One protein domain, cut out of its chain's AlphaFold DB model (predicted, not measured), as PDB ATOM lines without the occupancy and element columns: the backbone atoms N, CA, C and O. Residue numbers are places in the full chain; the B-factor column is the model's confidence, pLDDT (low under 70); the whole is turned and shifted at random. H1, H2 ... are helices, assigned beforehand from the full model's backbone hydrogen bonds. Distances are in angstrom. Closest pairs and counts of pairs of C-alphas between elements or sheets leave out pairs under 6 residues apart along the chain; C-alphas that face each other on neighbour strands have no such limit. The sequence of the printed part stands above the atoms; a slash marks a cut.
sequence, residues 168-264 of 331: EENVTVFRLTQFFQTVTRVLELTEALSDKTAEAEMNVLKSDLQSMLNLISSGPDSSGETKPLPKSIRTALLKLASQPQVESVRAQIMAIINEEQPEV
ATOM      1  N   GLU A 168     134.196  94.725  87.449       74.31
ATOM      2  CA  GLU A 168     133.465  93.678  86.715       74.31
ATOM      3  C   GLU A 168     134.198  92.328  86.756       74.31
ATOM      4  O   GLU A 168     133.571  91.297  86.973       74.31
ATOM      5  N   GLU A 169     135.528  92.327  86.620       76.62
ATOM      6  CA  GLU A 169     136.343  91.100  86.614       76.62
ATOM      7  C   GLU A 169     136.332  90.354  87.959       76.62
ATOM      8  O   GLU A 169     136.595  89.153  88.019       76.62
ATOM      9  N   ASN A 170     135.999  91.047  89.053       76.88
ATOM     10  CA  ASN A 170     135.902  90.430  90.373       76.88
ATOM     11  C   ASN A 170     134.621  89.607  90.541       76.88
ATOM     12  O   ASN A 170     134.550  88.773  91.446       76.88
ATOM     13  N   VAL A 171     133.614  89.828  89.700       79.00
ATOM     14  CA  VAL A 171     132.305  89.195  89.823       79.00
ATOM     15  C   VAL A 171     132.319  87.886  89.036       79.00
ATOM     16  O   VAL A 171     131.915  87.802  87.881       79.00
ATOM     17  N   THR A 172     132.819  86.841  89.692       79.25
ATOM     18  CA  THR A 172     132.821  85.462  89.183       79.25
ATOM     19  C   THR A 172     131.840  84.604  89.975       79.25
ATOM     20  O   THR A 172     131.593  84.869  91.151       79.25
ATOM     21  N   VAL A 173     131.316  83.532  89.369       76.81
ATOM     22  CA  VAL A 173     130.414  82.571  90.044       76.81
ATOM     23  C   VAL A 173     131.037  82.032  91.332       76.81
ATOM     24  O   VAL A 173     130.367  81.928  92.357       76.81
ATOM     25  N   PHE A 174     132.340  81.749  91.298       79.00
ATOM     26  CA  PHE A 174     133.095  81.295  92.460       79.00
ATOM     27  C   PHE A 174     133.066  82.320  93.603       79.00
ATOM     28  O   PHE A 174     132.711  81.981  94.731       79.00
ATOM     29  N   ARG A 175     133.375  83.591  93.317       82.12
ATOM     30  CA  ARG A 175     133.381  84.652  94.338       82.12
ATOM     31  C   ARG A 175     131.977  85.005  94.832       82.12
ATOM     32  O   ARG A 175     131.817  85.262  96.022       82.12
ATOM     33  N   LEU A 176     130.965  84.954  93.964       81.50
ATOM     34  CA  LEU A 176     129.559  85.086  94.362       81.50
ATOM     35  C   LEU A 176     129.148  83.958  95.315       81.50
ATOM     36  O   LEU A 176     128.580  84.232  96.365       81.50
ATOM     37  N   THR A 177     129.526  82.715  95.017       81.12
ATOM     38  CA  THR A 177     129.260  81.558  95.889       81.12
ATOM     39  C   THR A 177     129.929  81.724  97.258       81.12
ATOM     40  O   THR A 177     129.286  81.555  98.293       81.12
ATOM     41  N   GLN A 178     131.204  82.129  97.296       81.94
ATOM     42  CA  GLN A 178     131.899  82.413  98.559       81.94
ATOM     43  C   GLN A 178     131.236  83.546  99.350       81.94
ATOM     44  O   GLN A 178     131.144  83.488 100.582       81.94
ATOM     45  N   PHE A 179     130.774  84.587  98.658       86.62
ATOM     46  CA  PHE A 179     130.040  85.681  99.274       86.62
ATOM     47  C   PHE A 179     128.721  85.193  99.882       86.62
ATOM     48  O   PHE A 179     128.501  85.410 101.071       86.62
ATOM     49  N   PHE A 180     127.909  84.448  99.130       85.44
ATOM     50  CA  PHE A 180     126.643  83.883  99.600       85.44
ATOM     51  C   PHE A 180     126.822  82.982 100.825       85.44
ATOM     52  O   PHE A 180     126.138  83.180 101.822       85.44
ATOM     53  N   GLN A 181     127.826  82.102 100.836       84.50
ATOM     54  CA  GLN A 181     128.152  81.294 102.021       84.50
ATOM     55  C   GLN A 181     128.496  82.146 103.253       84.50
ATOM     56  O   GLN A 181     128.188  81.773 104.385       84.50
ATOM     57  N   THR A 182     129.145  83.295 103.049       85.00
ATOM     58  CA  THR A 182     129.458  84.230 104.143       85.00
ATOM     59  C   THR A 182     128.188  84.876 104.670       85.00
ATOM     60  O   THR A 182     127.989  84.927 105.880       85.00
ATOM     61  N   VAL A 183     127.321  85.322 103.761       86.69
ATOM     62  CA  VAL A 183     126.028  85.932 104.076       86.69
ATOM     63  C   VAL A 183     125.147  84.967 104.863       86.69
ATOM     64  O   VAL A 183     124.650  85.357 105.914       86.69
ATOM     65  N   THR A 184     125.023  83.707 104.434       85.19
ATOM     66  CA  THR A 184     124.254  82.675 105.150       85.19
ATOM     67  C   THR A 184     124.760  82.488 106.580       85.19
ATOM     68  O   THR A 184     123.989  82.607 107.526       85.19
ATOM     69  N   ARG A 185     126.077  82.303 106.764       84.31
ATOM     70  CA  ARG A 185     126.678  82.126 108.102       84.31
ATOM     71  C   ARG A 185     126.465  83.332 109.015       84.31
ATOM     72  O   ARG A 185     126.406  83.178 110.235       84.31
ATOM     73  N   VAL A 186     126.441  84.539 108.451       86.88
ATOM     74  CA  VAL A 186     126.167  85.754 109.221       86.88
ATOM     75  C   VAL A 186     124.688  85.845 109.553       86.88
ATOM     76  O   VAL A 186     124.385  86.084 110.713       86.88
ATOM     77  N   LEU A 187     123.776  85.583 108.613       84.75
ATOM     78  CA  LEU A 187     122.331  85.554 108.872       84.75
ATOM     79  C   LEU A 187     121.976  84.616 110.029       84.75
ATOM     80  O   LEU A 187     121.361  85.067 110.993       84.75
ATOM     81  N   GLU A 188     122.456  83.372 109.985       84.62
ATOM     82  CA  GLU A 188     122.254  82.379 111.050       84.62
ATOM     83  C   GLU A 188     122.747  82.893 112.409       84.62
ATOM     84  O   GLU A 188     122.057  82.791 113.422       84.62
ATOM     85  N   LEU A 189     123.941  83.496 112.440       84.62
ATOM     86  CA  LEU A 189     124.510  84.066 113.659       84.62
ATOM     87  C   LEU A 189     123.694  85.257 114.175       84.62
ATOM     88  O   LEU A 189     123.559  85.437 115.384       84.62
ATOM     89  N   THR A 190     123.184  86.079 113.262       86.12
ATOM     90  CA  THR A 190     122.442  87.292 113.601       86.12
ATOM     91  C   THR A 190     121.094  86.942 114.214       86.12
ATOM     92  O   THR A 190     120.760  87.459 115.280       86.12
ATOM     93  N   GLU A 191     120.379  85.996 113.598       82.38
ATOM     94  CA  GLU A 191     119.132  85.458 114.138       82.38
ATOM     95  C   GLU A 191     119.375  84.783 115.494       82.38
ATOM     96  O   GLU A 191     118.663  85.051 116.468       82.38
ATOM     97  N   ALA A 192     120.433  83.967 115.595       80.81
ATOM     98  CA  ALA A 192     120.760  83.249 116.821       80.81
ATOM     99  C   ALA A 192     121.020  84.175 118.021       80.81
ATOM    100  O   ALA A 192     120.748  83.799 119.164       80.81
ATOM    101  N   LEU A 193     121.551  85.372 117.761       83.69
ATOM    102  CA  LEU A 193     121.847  86.392 118.766       83.69
ATOM    103  C   LEU A 193     120.713  87.408 118.967       83.69
ATOM    104  O   LEU A 193     120.785  88.198 119.914       83.69
ATOM    105  N   SER A 194     119.684  87.380 118.111       80.94
ATOM    106  CA  SER A 194     118.579  88.348 118.085       80.94
ATOM    107  C   SER A 194     119.082  89.800 118.059       80.94
ATOM    108  O   SER A 194     118.628  90.665 118.822       80.94
ATOM    109  N   ASP A 195     120.105  90.062 117.239       83.06
ATOM    110  CA  ASP A 195     120.715  91.383 117.127       83.06
ATOM    111  C   ASP A 195     119.995  92.250 116.089       83.06
ATOM    112  O   ASP A 195     120.241  92.148 114.892       83.06
ATOM    113  N   LYS A 196     119.131  93.156 116.565       82.69
ATOM    114  CA  LYS A 196     118.291  94.005 115.708       82.69
ATOM    115  C   LYS A 196     119.066  94.928 114.768       82.69
ATOM    116  O   LYS A 196     118.546  95.274 113.708       82.69
ATOM    117  N   THR A 197     120.255  95.402 115.150       85.12
ATOM    118  CA  THR A 197     121.010  96.326 114.286       85.12
ATOM    119  C   THR A 197     121.665  95.557 113.152       85.12
ATOM    120  O   THR A 197     121.571  95.970 111.996       85.12
ATOM    121  N   ALA A 198     122.248  94.403 113.467       85.25
ATOM    122  CA  ALA A 198     122.797  93.501 112.474       85.25
ATOM    123  C   ALA A 198     121.695  92.886 111.586       85.25
ATOM    124  O   ALA A 198     121.879  92.784 110.377       85.25
ATOM    125  N   GLU A 199     120.519  92.561 112.134       85.81
ATOM    126  CA  GLU A 199     119.349  92.108 111.361       85.81
ATOM    127  C   GLU A 199     118.911  93.166 110.343       85.81
ATOM    128  O   GLU A 199     118.669  92.849 109.179       85.81
ATOM    129  N   ALA A 200     118.838  94.437 110.752       86.88
ATOM    130  CA  ALA A 200     118.486  95.529 109.850       86.88
ATOM    131  C   ALA A 200     119.491  95.659 108.693       86.88
ATOM    132  O   ALA A 200     119.088  95.819 107.542       86.88
ATOM    133  N   GLU A 201     120.787  95.543 108.981       88.38
ATOM    134  CA  GLU A 201     121.834  95.566 107.960       88.38
ATOM    135  C   GLU A 201     121.732  94.379 106.995       88.38
ATOM    136  O   GLU A 201     121.753  94.559 105.775       88.38
ATOM    137  N   MET A 202     121.545  93.169 107.521       88.31
ATOM    138  CA  MET A 202     121.385  91.978 106.694       88.31
ATOM    139  C   MET A 202     120.099  92.016 105.855       88.31
ATOM    140  O   MET A 202     120.090  91.509 104.736       88.31
ATOM    141  N   ASN A 203     119.037  92.674 106.327       86.81
ATOM    142  CA  ASN A 203     117.818  92.906 105.546       86.81
ATOM    143  C   ASN A 203     118.040  93.875 104.375       86.81
ATOM    144  O   ASN A 203     117.488  93.668 103.291       86.81
ATOM    145  N   VAL A 204     118.882  94.902 104.549       88.06
ATOM    146  CA  VAL A 204     119.310  95.756 103.427       88.06
ATOM    147  C   VAL A 204     120.048  94.916 102.386       88.06
ATOM    148  O   VAL A 204     119.757  95.038 101.195       88.06
ATOM    149  N   LEU A 205     120.930  94.016 102.826       87.75
ATOM    150  CA  LEU A 205     121.647  93.125 101.919       87.75
ATOM    151  C   LEU A 205     120.714  92.126 101.218       87.75
ATOM    152  O   LEU A 205     120.847  91.924 100.013       87.75
ATOM    153  N   LYS A 206     119.728  91.546 101.917       87.06
ATOM    154  CA  LYS A 206     118.688  90.703 101.296       87.06
ATOM    155  C   LYS A 206     117.936  91.452 100.193       87.06
ATOM    156  O   LYS A 206     117.697  90.889  99.130       87.06
ATOM    157  N   SER A 207     117.627  92.736 100.396       85.81
ATOM    158  CA  SER A 207     117.017  93.583  99.359       85.81
ATOM    159  C   SER A 207     117.927  93.772  98.132       85.81
ATOM    160  O   SER A 207     117.449  93.749  96.992       85.81
ATOM    161  N   ASP A 208     119.240  93.903  98.336       85.50
ATOM    162  CA  ASP A 208     120.210  93.980  97.237       85.50
ATOM    163  C   ASP A 208     120.320  92.637  96.488       85.50
ATOM    164  O   ASP A 208     120.324  92.613  95.256       85.50
ATOM    165  N   LEU A 209     120.311  91.508  97.206       86.25
ATOM    166  CA  LEU A 209     120.264  90.166  96.617       86.25
ATOM    167  C   LEU A 209     118.979  89.932  95.814       86.25
ATOM    168  O   LEU A 209     119.029  89.392  94.710       86.25
ATOM    169  N   GLN A 210     117.835  90.409  96.301       84.25
ATOM    170  CA  GLN A 210     116.577  90.343  95.560       84.25
ATOM    171  C   GLN A 210     116.627  91.172  94.273       84.25
ATOM    172  O   GLN A 210     116.105  90.762  93.237       84.25
ATOM    173  N   SER A 211     117.329  92.307  94.299       82.75
ATOM    174  CA  SER A 211     117.586  93.091  93.091       82.75
ATOM    175  C   SER A 211     118.457  92.315  92.093       82.75
ATOM    176  O   SER A 211     118.196  92.378  90.892       82.75
ATOM    177  N   MET A 212     119.441  91.529  92.558       83.44
ATOM    178  CA  MET A 212     120.226  90.651  91.673       83.44
ATOM    179  C   MET A 212     119.361  89.553  91.064       83.44
ATOM    180  O   MET A 212     119.460  89.289  89.868       83.44
ATOM    181  N   LEU A 213     118.492  88.942  91.873       82.12
ATOM    182  CA  LEU A 213     117.568  87.905  91.428       82.12
ATOM    183  C   LEU A 213     116.643  88.418  90.322       82.12
ATOM    184  O   LEU A 213     116.446  87.737  89.314       82.12
ATOM    185  N   ASN A 214     116.114  89.631  90.492       80.56
ATOM    186  CA  ASN A 214     115.252  90.273  89.506       80.56
ATOM    187  C   ASN A 214     116.000  90.529  88.193       80.56
ATOM    188  O   ASN A 214     115.460  90.218  87.134       80.56
ATOM    189  N   LEU A 215     117.246  91.017  88.245       77.88
ATOM    190  CA  LEU A 215     118.076  91.217  87.048       77.88
ATOM    191  C   LEU A 215     118.375  89.906  86.314       77.88
ATOM    192  O   LEU A 215     118.279  89.852  85.092       77.88
ATOM    193  N   ILE A 216     118.708  88.846  87.054       76.38
ATOM    194  CA  ILE A 216     118.960  87.517  86.486       76.38
ATOM    195  C   ILE A 216     117.691  86.954  85.830       76.38
ATOM    196  O   ILE A 216     117.759  86.346  84.766       76.38
ATOM    197  N   SER A 217     116.531  87.158  86.457       73.38
ATOM    198  CA  SER A 217     115.260  86.577  86.009       73.38
ATOM    199  C   SER A 217     114.624  87.325  84.837       73.38
ATOM    200  O   SER A 217     113.862  86.727  84.083       73.38
ATOM    201  N   SER A 218     114.907  88.622  84.695       67.94
ATOM    202  CA  SER A 218     114.168  89.507  83.786       67.94
ATOM    203  C   SER A 218     114.938  89.859  82.500       67.94
ATOM    204  O   SER A 218     114.360  90.431  81.578       67.94
ATOM    205  N   GLY A 219     116.210  89.457  82.392       57.19
ATOM    206  CA  GLY A 219     117.042  89.695  81.209       57.19
ATOM    207  C   GLY A 219     117.440  91.172  81.013       57.19
ATOM    208  O   GLY A 219     116.994  92.046  81.754       57.19
ATOM    209  N   PRO A 220     118.305  91.478  80.025       53.50
ATOM    210  CA  PRO A 220     118.869  92.820  79.820       53.50
ATOM    211  C   PRO A 220     117.835  93.919  79.501       53.50
ATOM    212  O   PRO A 220     118.149  95.094  79.680       53.50
ATOM    213  N   ASP A 221     116.618  93.549  79.086       47.75
ATOM    214  CA  ASP A 221     115.605  94.475  78.559       47.75
ATOM    215  C   ASP A 221     114.460  94.796  79.538       47.75
ATOM    216  O   ASP A 221     113.534  95.535  79.197       47.75
ATOM    217  N   SER A 222     114.488  94.282  80.771       49.03
ATOM    218  CA  SER A 222     113.435  94.591  81.737       49.03
ATOM    219  C   SER A 222     113.664  95.940  82.417       49.03
ATOM    220  O   SER A 222     114.545  96.095  83.265       49.03
ATOM    221  N   SER A 223     112.804  96.906  82.118       45.75
ATOM    222  CA  SER A 223     112.698  98.202  82.793       45.75
ATOM    223  C   SER A 223     112.032  98.113  84.179       45.75
ATOM    224  O   SER A 223     111.286  99.012  84.566       45.75
ATOM    225  N   GLY A 224     112.230  97.015  84.912       44.50
ATOM    226  CA  GLY A 224     111.741  96.891  86.281       44.50
ATOM    227  C   GLY A 224     112.599  97.749  87.201       44.50
ATOM    228  O   GLY A 224     113.823  97.640  87.153       44.50
ATOM    229  N   GLU A 225     111.981  98.606  88.014       45.12
ATOM    230  CA  GLU A 225     112.649  99.413  89.042       45.12
ATOM    231  C   GLU A 225     113.373  98.512  90.056       45.12
ATOM    232  O   GLU A 225     112.888  98.202  91.140       45.12
ATOM    233  N   THR A 226     114.569  98.060  89.703       51.38
ATOM    234  CA  THR A 226     115.510  97.471  90.645       51.38
ATOM    235  C   THR A 226     116.298  98.610  91.267       51.38
ATOM    236  O   THR A 226     116.844  99.455  90.548       51.38
ATOM    237  N   LYS A 227     116.387  98.618  92.600       58.53
ATOM    238  CA  LYS A 227     117.312  99.463  93.364       58.53
ATOM    239  C   LYS A 227     118.685  99.488  92.664       58.53
ATOM    240  O   LYS A 227     119.097  98.454  92.128       58.53
ATOM    241  N   PRO A 228     119.394 100.633  92.612       64.69
ATOM    242  CA  PRO A 228     120.606 100.755  91.812       64.69
ATOM    243  C   PRO A 228     121.717  99.850  92.357       64.69
ATOM    244  O   PRO A 228     122.494 100.242  93.221       64.69
ATOM    245  N   LEU A 229     121.804  98.634  91.818       73.12
ATOM    246  CA  LEU A 229     122.949  97.756  92.012       73.12
ATOM    247  C   LEU A 229     124.197  98.389  91.383       73.12
ATOM    248  O   LEU A 229     124.067  99.030  90.325       73.12
ATOM    249  N   PRO A 230     125.389  98.171  91.969       78.81
ATOM    250  CA  PRO A 230     126.657  98.589  91.385       78.81
ATOM    251  C   PRO A 230     126.773  98.155  89.920       78.81
ATOM    252  O   PRO A 230     126.421  97.030  89.557       78.81
ATOM    253  N   LYS A 231     127.267  99.061  89.065       76.94
ATOM    254  CA  LYS A 231     127.365  98.839  87.612       76.94
ATOM    255  C   LYS A 231     128.174  97.580  87.283       76.94
ATOM    256  O   LYS A 231     127.759  96.808  86.430       76.94
ATOM    257  N   SER A 232     129.267  97.360  88.008       76.88
ATOM    258  CA  SER A 232     130.139  96.187  87.903       76.88
ATOM    259  C   SER A 232     129.379  94.870  88.068       76.88
ATOM    260  O   SER A 232     129.437  94.004  87.199       76.88
ATOM    261  N   ILE A 233     128.599  94.752  89.145       77.44
ATOM    262  CA  ILE A 233     127.778  93.574  89.438       77.44
ATOM    263  C   ILE A 233     126.710  93.388  88.361       77.44
ATOM    264  O   ILE A 233     126.553  92.290  87.839       77.44
ATOM    265  N   ARG A 234     126.012  94.461  87.970       73.56
ATOM    266  CA  ARG A 234     124.983  94.399  86.921       73.56
ATOM    267  C   ARG A 234     125.551  93.886  85.600       73.56
ATOM    268  O   ARG A 234     124.997  92.969  85.003       73.56
ATOM    269  N   THR A 235     126.653  94.474  85.146       73.00
ATOM    270  CA  THR A 235     127.266  94.130  83.866       73.00
ATOM    271  C   THR A 235     127.854  92.721  83.883       73.00
ATOM    272  O   THR A 235     127.716  92.007  82.895       73.00
ATOM    273  N   ALA A 236     128.449  92.284  84.993       74.06
ATOM    274  CA  ALA A 236     128.989  90.933  85.114       74.06
ATOM    275  C   ALA A 236     127.903  89.851  85.216       74.06
ATOM    276  O   ALA A 236     128.032  88.813  84.571       74.06
ATOM    277  N   LEU A 237     126.808  90.100  85.947       72.81
ATOM    278  CA  LEU A 237     125.669  89.175  86.009       72.81
ATOM    279  C   LEU A 237     125.009  88.992  84.634       72.81
ATOM    280  O   LEU A 237     124.677  87.872  84.267       72.81
ATOM    281  N   LEU A 238     124.886  90.062  83.838       71.12
ATOM    282  CA  LEU A 238     124.391  89.980  82.454       71.12
ATOM    283  C   LEU A 238     125.365  89.261  81.502       71.12
ATOM    284  O   LEU A 238     124.944  88.752  80.467       71.12
ATOM    285  N   LYS A 239     126.660  89.224  81.839       71.38
ATOM    286  CA  LYS A 239     127.714  88.521  81.089       71.38
ATOM    287  C   LYS A 239     127.928  87.072  81.558       71.38
ATOM    288  O   LYS A 239     128.833  86.418  81.038       71.38
ATOM    289  N   LEU A 240     127.149  86.561  82.520       69.56
ATOM    290  CA  LEU A 240     127.227  85.158  82.945       69.56
ATOM    291  C   LEU A 240     126.972  84.246  81.735       69.56
ATOM    292  O   LEU A 240     125.879  84.207  81.181       69.56
ATOM    293  N   ALA A 241     128.018  83.546  81.297       58.69
ATOM    294  CA  ALA A 241     128.087  82.977  79.953       58.69
ATOM    295  C   ALA A 241     127.318  81.656  79.769       58.69
ATOM    296  O   ALA A 241     127.145  81.218  78.633       58.69
ATOM    297  N   SER A 242     126.877  80.994  80.849       69.50
ATOM    298  CA  SER A 242     126.203  79.692  80.756       69.50
ATOM    299  C   SER A 242     124.948  79.596  81.626       69.50
ATOM    300  O   SER A 242     124.953  79.963  82.800       69.50
ATOM    301  N   GLN A 243     123.882  79.036  81.052       70.00
ATOM    302  CA  GLN A 243     122.616  78.732  81.727       70.00
ATOM    303  C   GLN A 243     122.770  78.024  83.096       70.00
ATOM    304  O   GLN A 243     122.163  78.491  84.059       70.00
ATOM    305  N   PRO A 244     123.619  76.985  83.262       72.06
ATOM    306  CA  PRO A 244     123.796  76.336  84.568       72.06
ATOM    307  C   PRO A 244     124.407  77.257  85.637       72.06
ATOM    308  O   PRO A 244     124.078  77.151  86.817       72.06
ATOM    309  N   GLN A 245     125.281  78.192  85.254       70.44
ATOM    310  CA  GLN A 245     125.847  79.164  86.195       70.44
ATOM    311  C   GLN A 245     124.798  80.177  86.657       70.44
ATOM    312  O   GLN A 245     124.767  80.542  87.833       70.44
ATOM    313  N   VAL A 246     123.928  80.602  85.740       74.38
ATOM    314  CA  VAL A 246     122.803  81.494  86.037       74.38
ATOM    315  C   VAL A 246     121.834  80.829  87.020       74.38
ATOM    316  O   VAL A 246     121.442  81.445  88.012       74.38
ATOM    317  N   GLU A 247     121.501  79.557  86.796       74.38
ATOM    318  CA  GLU A 247     120.620  78.778  87.674       74.38
ATOM    319  C   GLU A 247     121.229  78.538  89.062       74.38
ATOM    320  O   GLU A 247     120.534  78.697  90.065       74.38
ATOM    321  N   SER A 248     122.533  78.255  89.147       79.06
ATOM    322  CA  SER A 248     123.239  78.093  90.427       79.06
ATOM    323  C   SER A 248     123.221  79.370  91.277       79.06
ATOM    324  O   SER A 248     122.878  79.331  92.460       79.06
ATOM    325  N   VAL A 249     123.538  80.524  90.678       80.81
ATOM    326  CA  VAL A 249     123.488  81.823  91.375       80.81
ATOM    327  C   VAL A 249     122.056  82.147  91.806       80.81
ATOM    328  O   VAL A 249     121.837  82.582  92.936       80.81
ATOM    329  N   ARG A 250     121.070  81.885  90.939       80.44
ATOM    330  CA  ARG A 250     119.645  82.068  91.243       80.44
ATOM    331  C   ARG A 250     119.207  81.237  92.450       80.44
ATOM    332  O   ARG A 250     118.576  81.787  93.351       80.44
ATOM    333  N   ALA A 251     119.553  79.951  92.480       80.00
ATOM    334  CA  ALA A 251     119.193  79.043  93.566       80.00
ATOM    335  C   ALA A 251     119.791  79.493  94.908       80.00
ATOM    336  O   ALA A 251     119.084  79.548  95.911       80.00
ATOM    337  N   GLN A 252     121.065  79.900  94.923       81.25
ATOM    338  CA  GLN A 252     121.727  80.381  96.142       81.25
ATOM    339  C   GLN A 252     121.107  81.681  96.674       81.25
ATOM    340  O   GLN A 252     120.917  81.825  97.882       81.25
ATOM    341  N   ILE A 253     120.753  82.619  95.790       83.25
ATOM    342  CA  ILE A 253     120.067  83.856  96.190       83.25
ATOM    343  C   ILE A 253     118.671  83.551  96.748       83.25
ATOM    344  O   ILE A 253     118.298  84.108  97.779       83.25
ATOM    345  N   MET A 254     117.909  82.664  96.097       82.12
ATOM    346  CA  MET A 254     116.584  82.255  96.574       82.12
ATOM    347  C   MET A 254     116.653  81.602  97.956       82.12
ATOM    348  O   MET A 254     115.882  81.994  98.826       82.12
ATOM    349  N   ALA A 255     117.616  80.707  98.192       82.75
ATOM    350  CA  ALA A 255     117.824  80.085  99.501       82.75
ATOM    351  C   ALA A 255     118.062  81.132 100.606       82.75
ATOM    352  O   ALA A 255     117.445  81.086 101.666       82.75
ATOM    353  N   ILE A 256     118.892  82.147 100.332       82.69
ATOM    354  CA  ILE A 256     119.163  83.231 101.290       82.69
ATOM    355  C   ILE A 256     117.921  84.095 101.563       82.69
ATOM    356  O   ILE A 256     117.695  84.502 102.704       82.69
ATOM    357  N   ILE A 257     117.139  84.421 100.530       83.06
ATOM    358  CA  ILE A 257     115.953  85.284 100.656       83.06
ATOM    359  C   ILE A 257     114.823  84.558 101.385       83.06
ATOM    360  O   ILE A 257     114.213  85.140 102.279       83.06
ATOM    361  N   ASN A 258     114.567  83.306 101.011       81.00
ATOM    362  CA  ASN A 258     113.496  82.494 101.581       81.00
ATOM    363  C   ASN A 258     113.862  81.901 102.948       81.00
ATOM    364  O   ASN A 258     113.017  81.254 103.558       81.00
ATOM    365  N   GLU A 259     115.103  82.099 103.412       70.00
ATOM    366  CA  GLU A 259     115.648  81.452 104.617       70.00
ATOM    367  C   GLU A 259     115.561  79.916 104.543       70.00
ATOM    368  O   GLU A 259     115.500  79.215 105.550       70.00
ATOM    369  N   GLU A 260     115.581  79.384 103.322       63.34
ATOM    370  CA  GLU A 260     115.608  77.956 103.060       63.34
ATOM    371  C   GLU A 260     117.059  77.479 103.163       63.34
ATOM    372  O   GLU A 260     117.970  78.063 102.568       63.34
ATOM    373  N   GLN A 261     117.290  76.400 103.917       50.84
ATOM    374  CA  GLN A 261     118.552  75.669 103.825       50.84
ATOM    375  C   GLN A 261     118.702  75.266 102.353       50.84
ATOM    376  O   GLN A 261     117.823  74.554 101.857       50.84
ATOM    377  N   PRO A 262     119.737  75.731 101.626       41.94
ATOM    378  CA  PRO A 262     119.916  75.291 100.257       41.94
ATOM    379  C   PRO A 262     119.983  73.768 100.286       41.94
ATOM    380  O   PRO A 262     120.733  73.204 101.087       41.94
ATOM    381  N   GLU A 263     119.175  73.114  99.449       37.00
ATOM    382  CA  GLU A 263     119.313  71.682  99.213       37.00
ATOM    383  C   GLU A 263     120.793  71.462  98.909       37.00
ATOM    384  O   GLU A 263     121.339  72.081  97.988       37.00
ATOM    385  N   VAL A 264     121.475  70.711  99.777       38.91
ATOM    386  CA  VAL A 264     122.900  70.445  99.623       38.91
ATOM    387  C   VAL A 264     123.014  69.705  98.306       38.91
ATOM    388  O   VAL A 264     122.762  68.504  98.245       38.91
TER     389      VAL A 264
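This is residues 168 to 264 of the 331 residues of a protein of Postia placenta (strain ATCC 44394 / Madison 698-R) (UniProt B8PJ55). H1 and H2 form a long helical hairpin, splayed as a V, and the shorter H4 packs on both in an up-and-down three-helix bundle. The short H3 packs on H2 away from the turn, where residues 192 to 197 stick out. The 97 printed residues hold four named helices, H1 to H4, and no named strand: all helix, compact, radius of gyration of the C-alphas 13.7 A, spans 40 by 30 by 23 A.

H1, residues 173 to 193, begins at C-alpha (130.414, 82.571, 90.044) and measures 30.2 A. H2, 196 to 218, measures 32.5 A; H3, 231 to 238, 10.7 A. H4, 243 to 258, measures 22.2 A, ending at (113.496, 82.494, 101.581).

H2, the hub, touches H1 with residues 198 to 202 alone (C-alphas 190 and 199 closest, 6.1 A), opposite ways at a shallow tilt of 33 degrees, only just short of steep. H4 touches H2 (206 and 257, 6.1 A) and H1 (184 and 256, 6.4 A). H3 touches H2 (216 and 237, 6.9 A). Every helix has its O i to N i+4 pairs within hydrogen-bond range.

The printed part has no cut. The H2 to H3 link is long; pLDDT is under 70 at 218 to 228, 240 to 242 and 260 to 264.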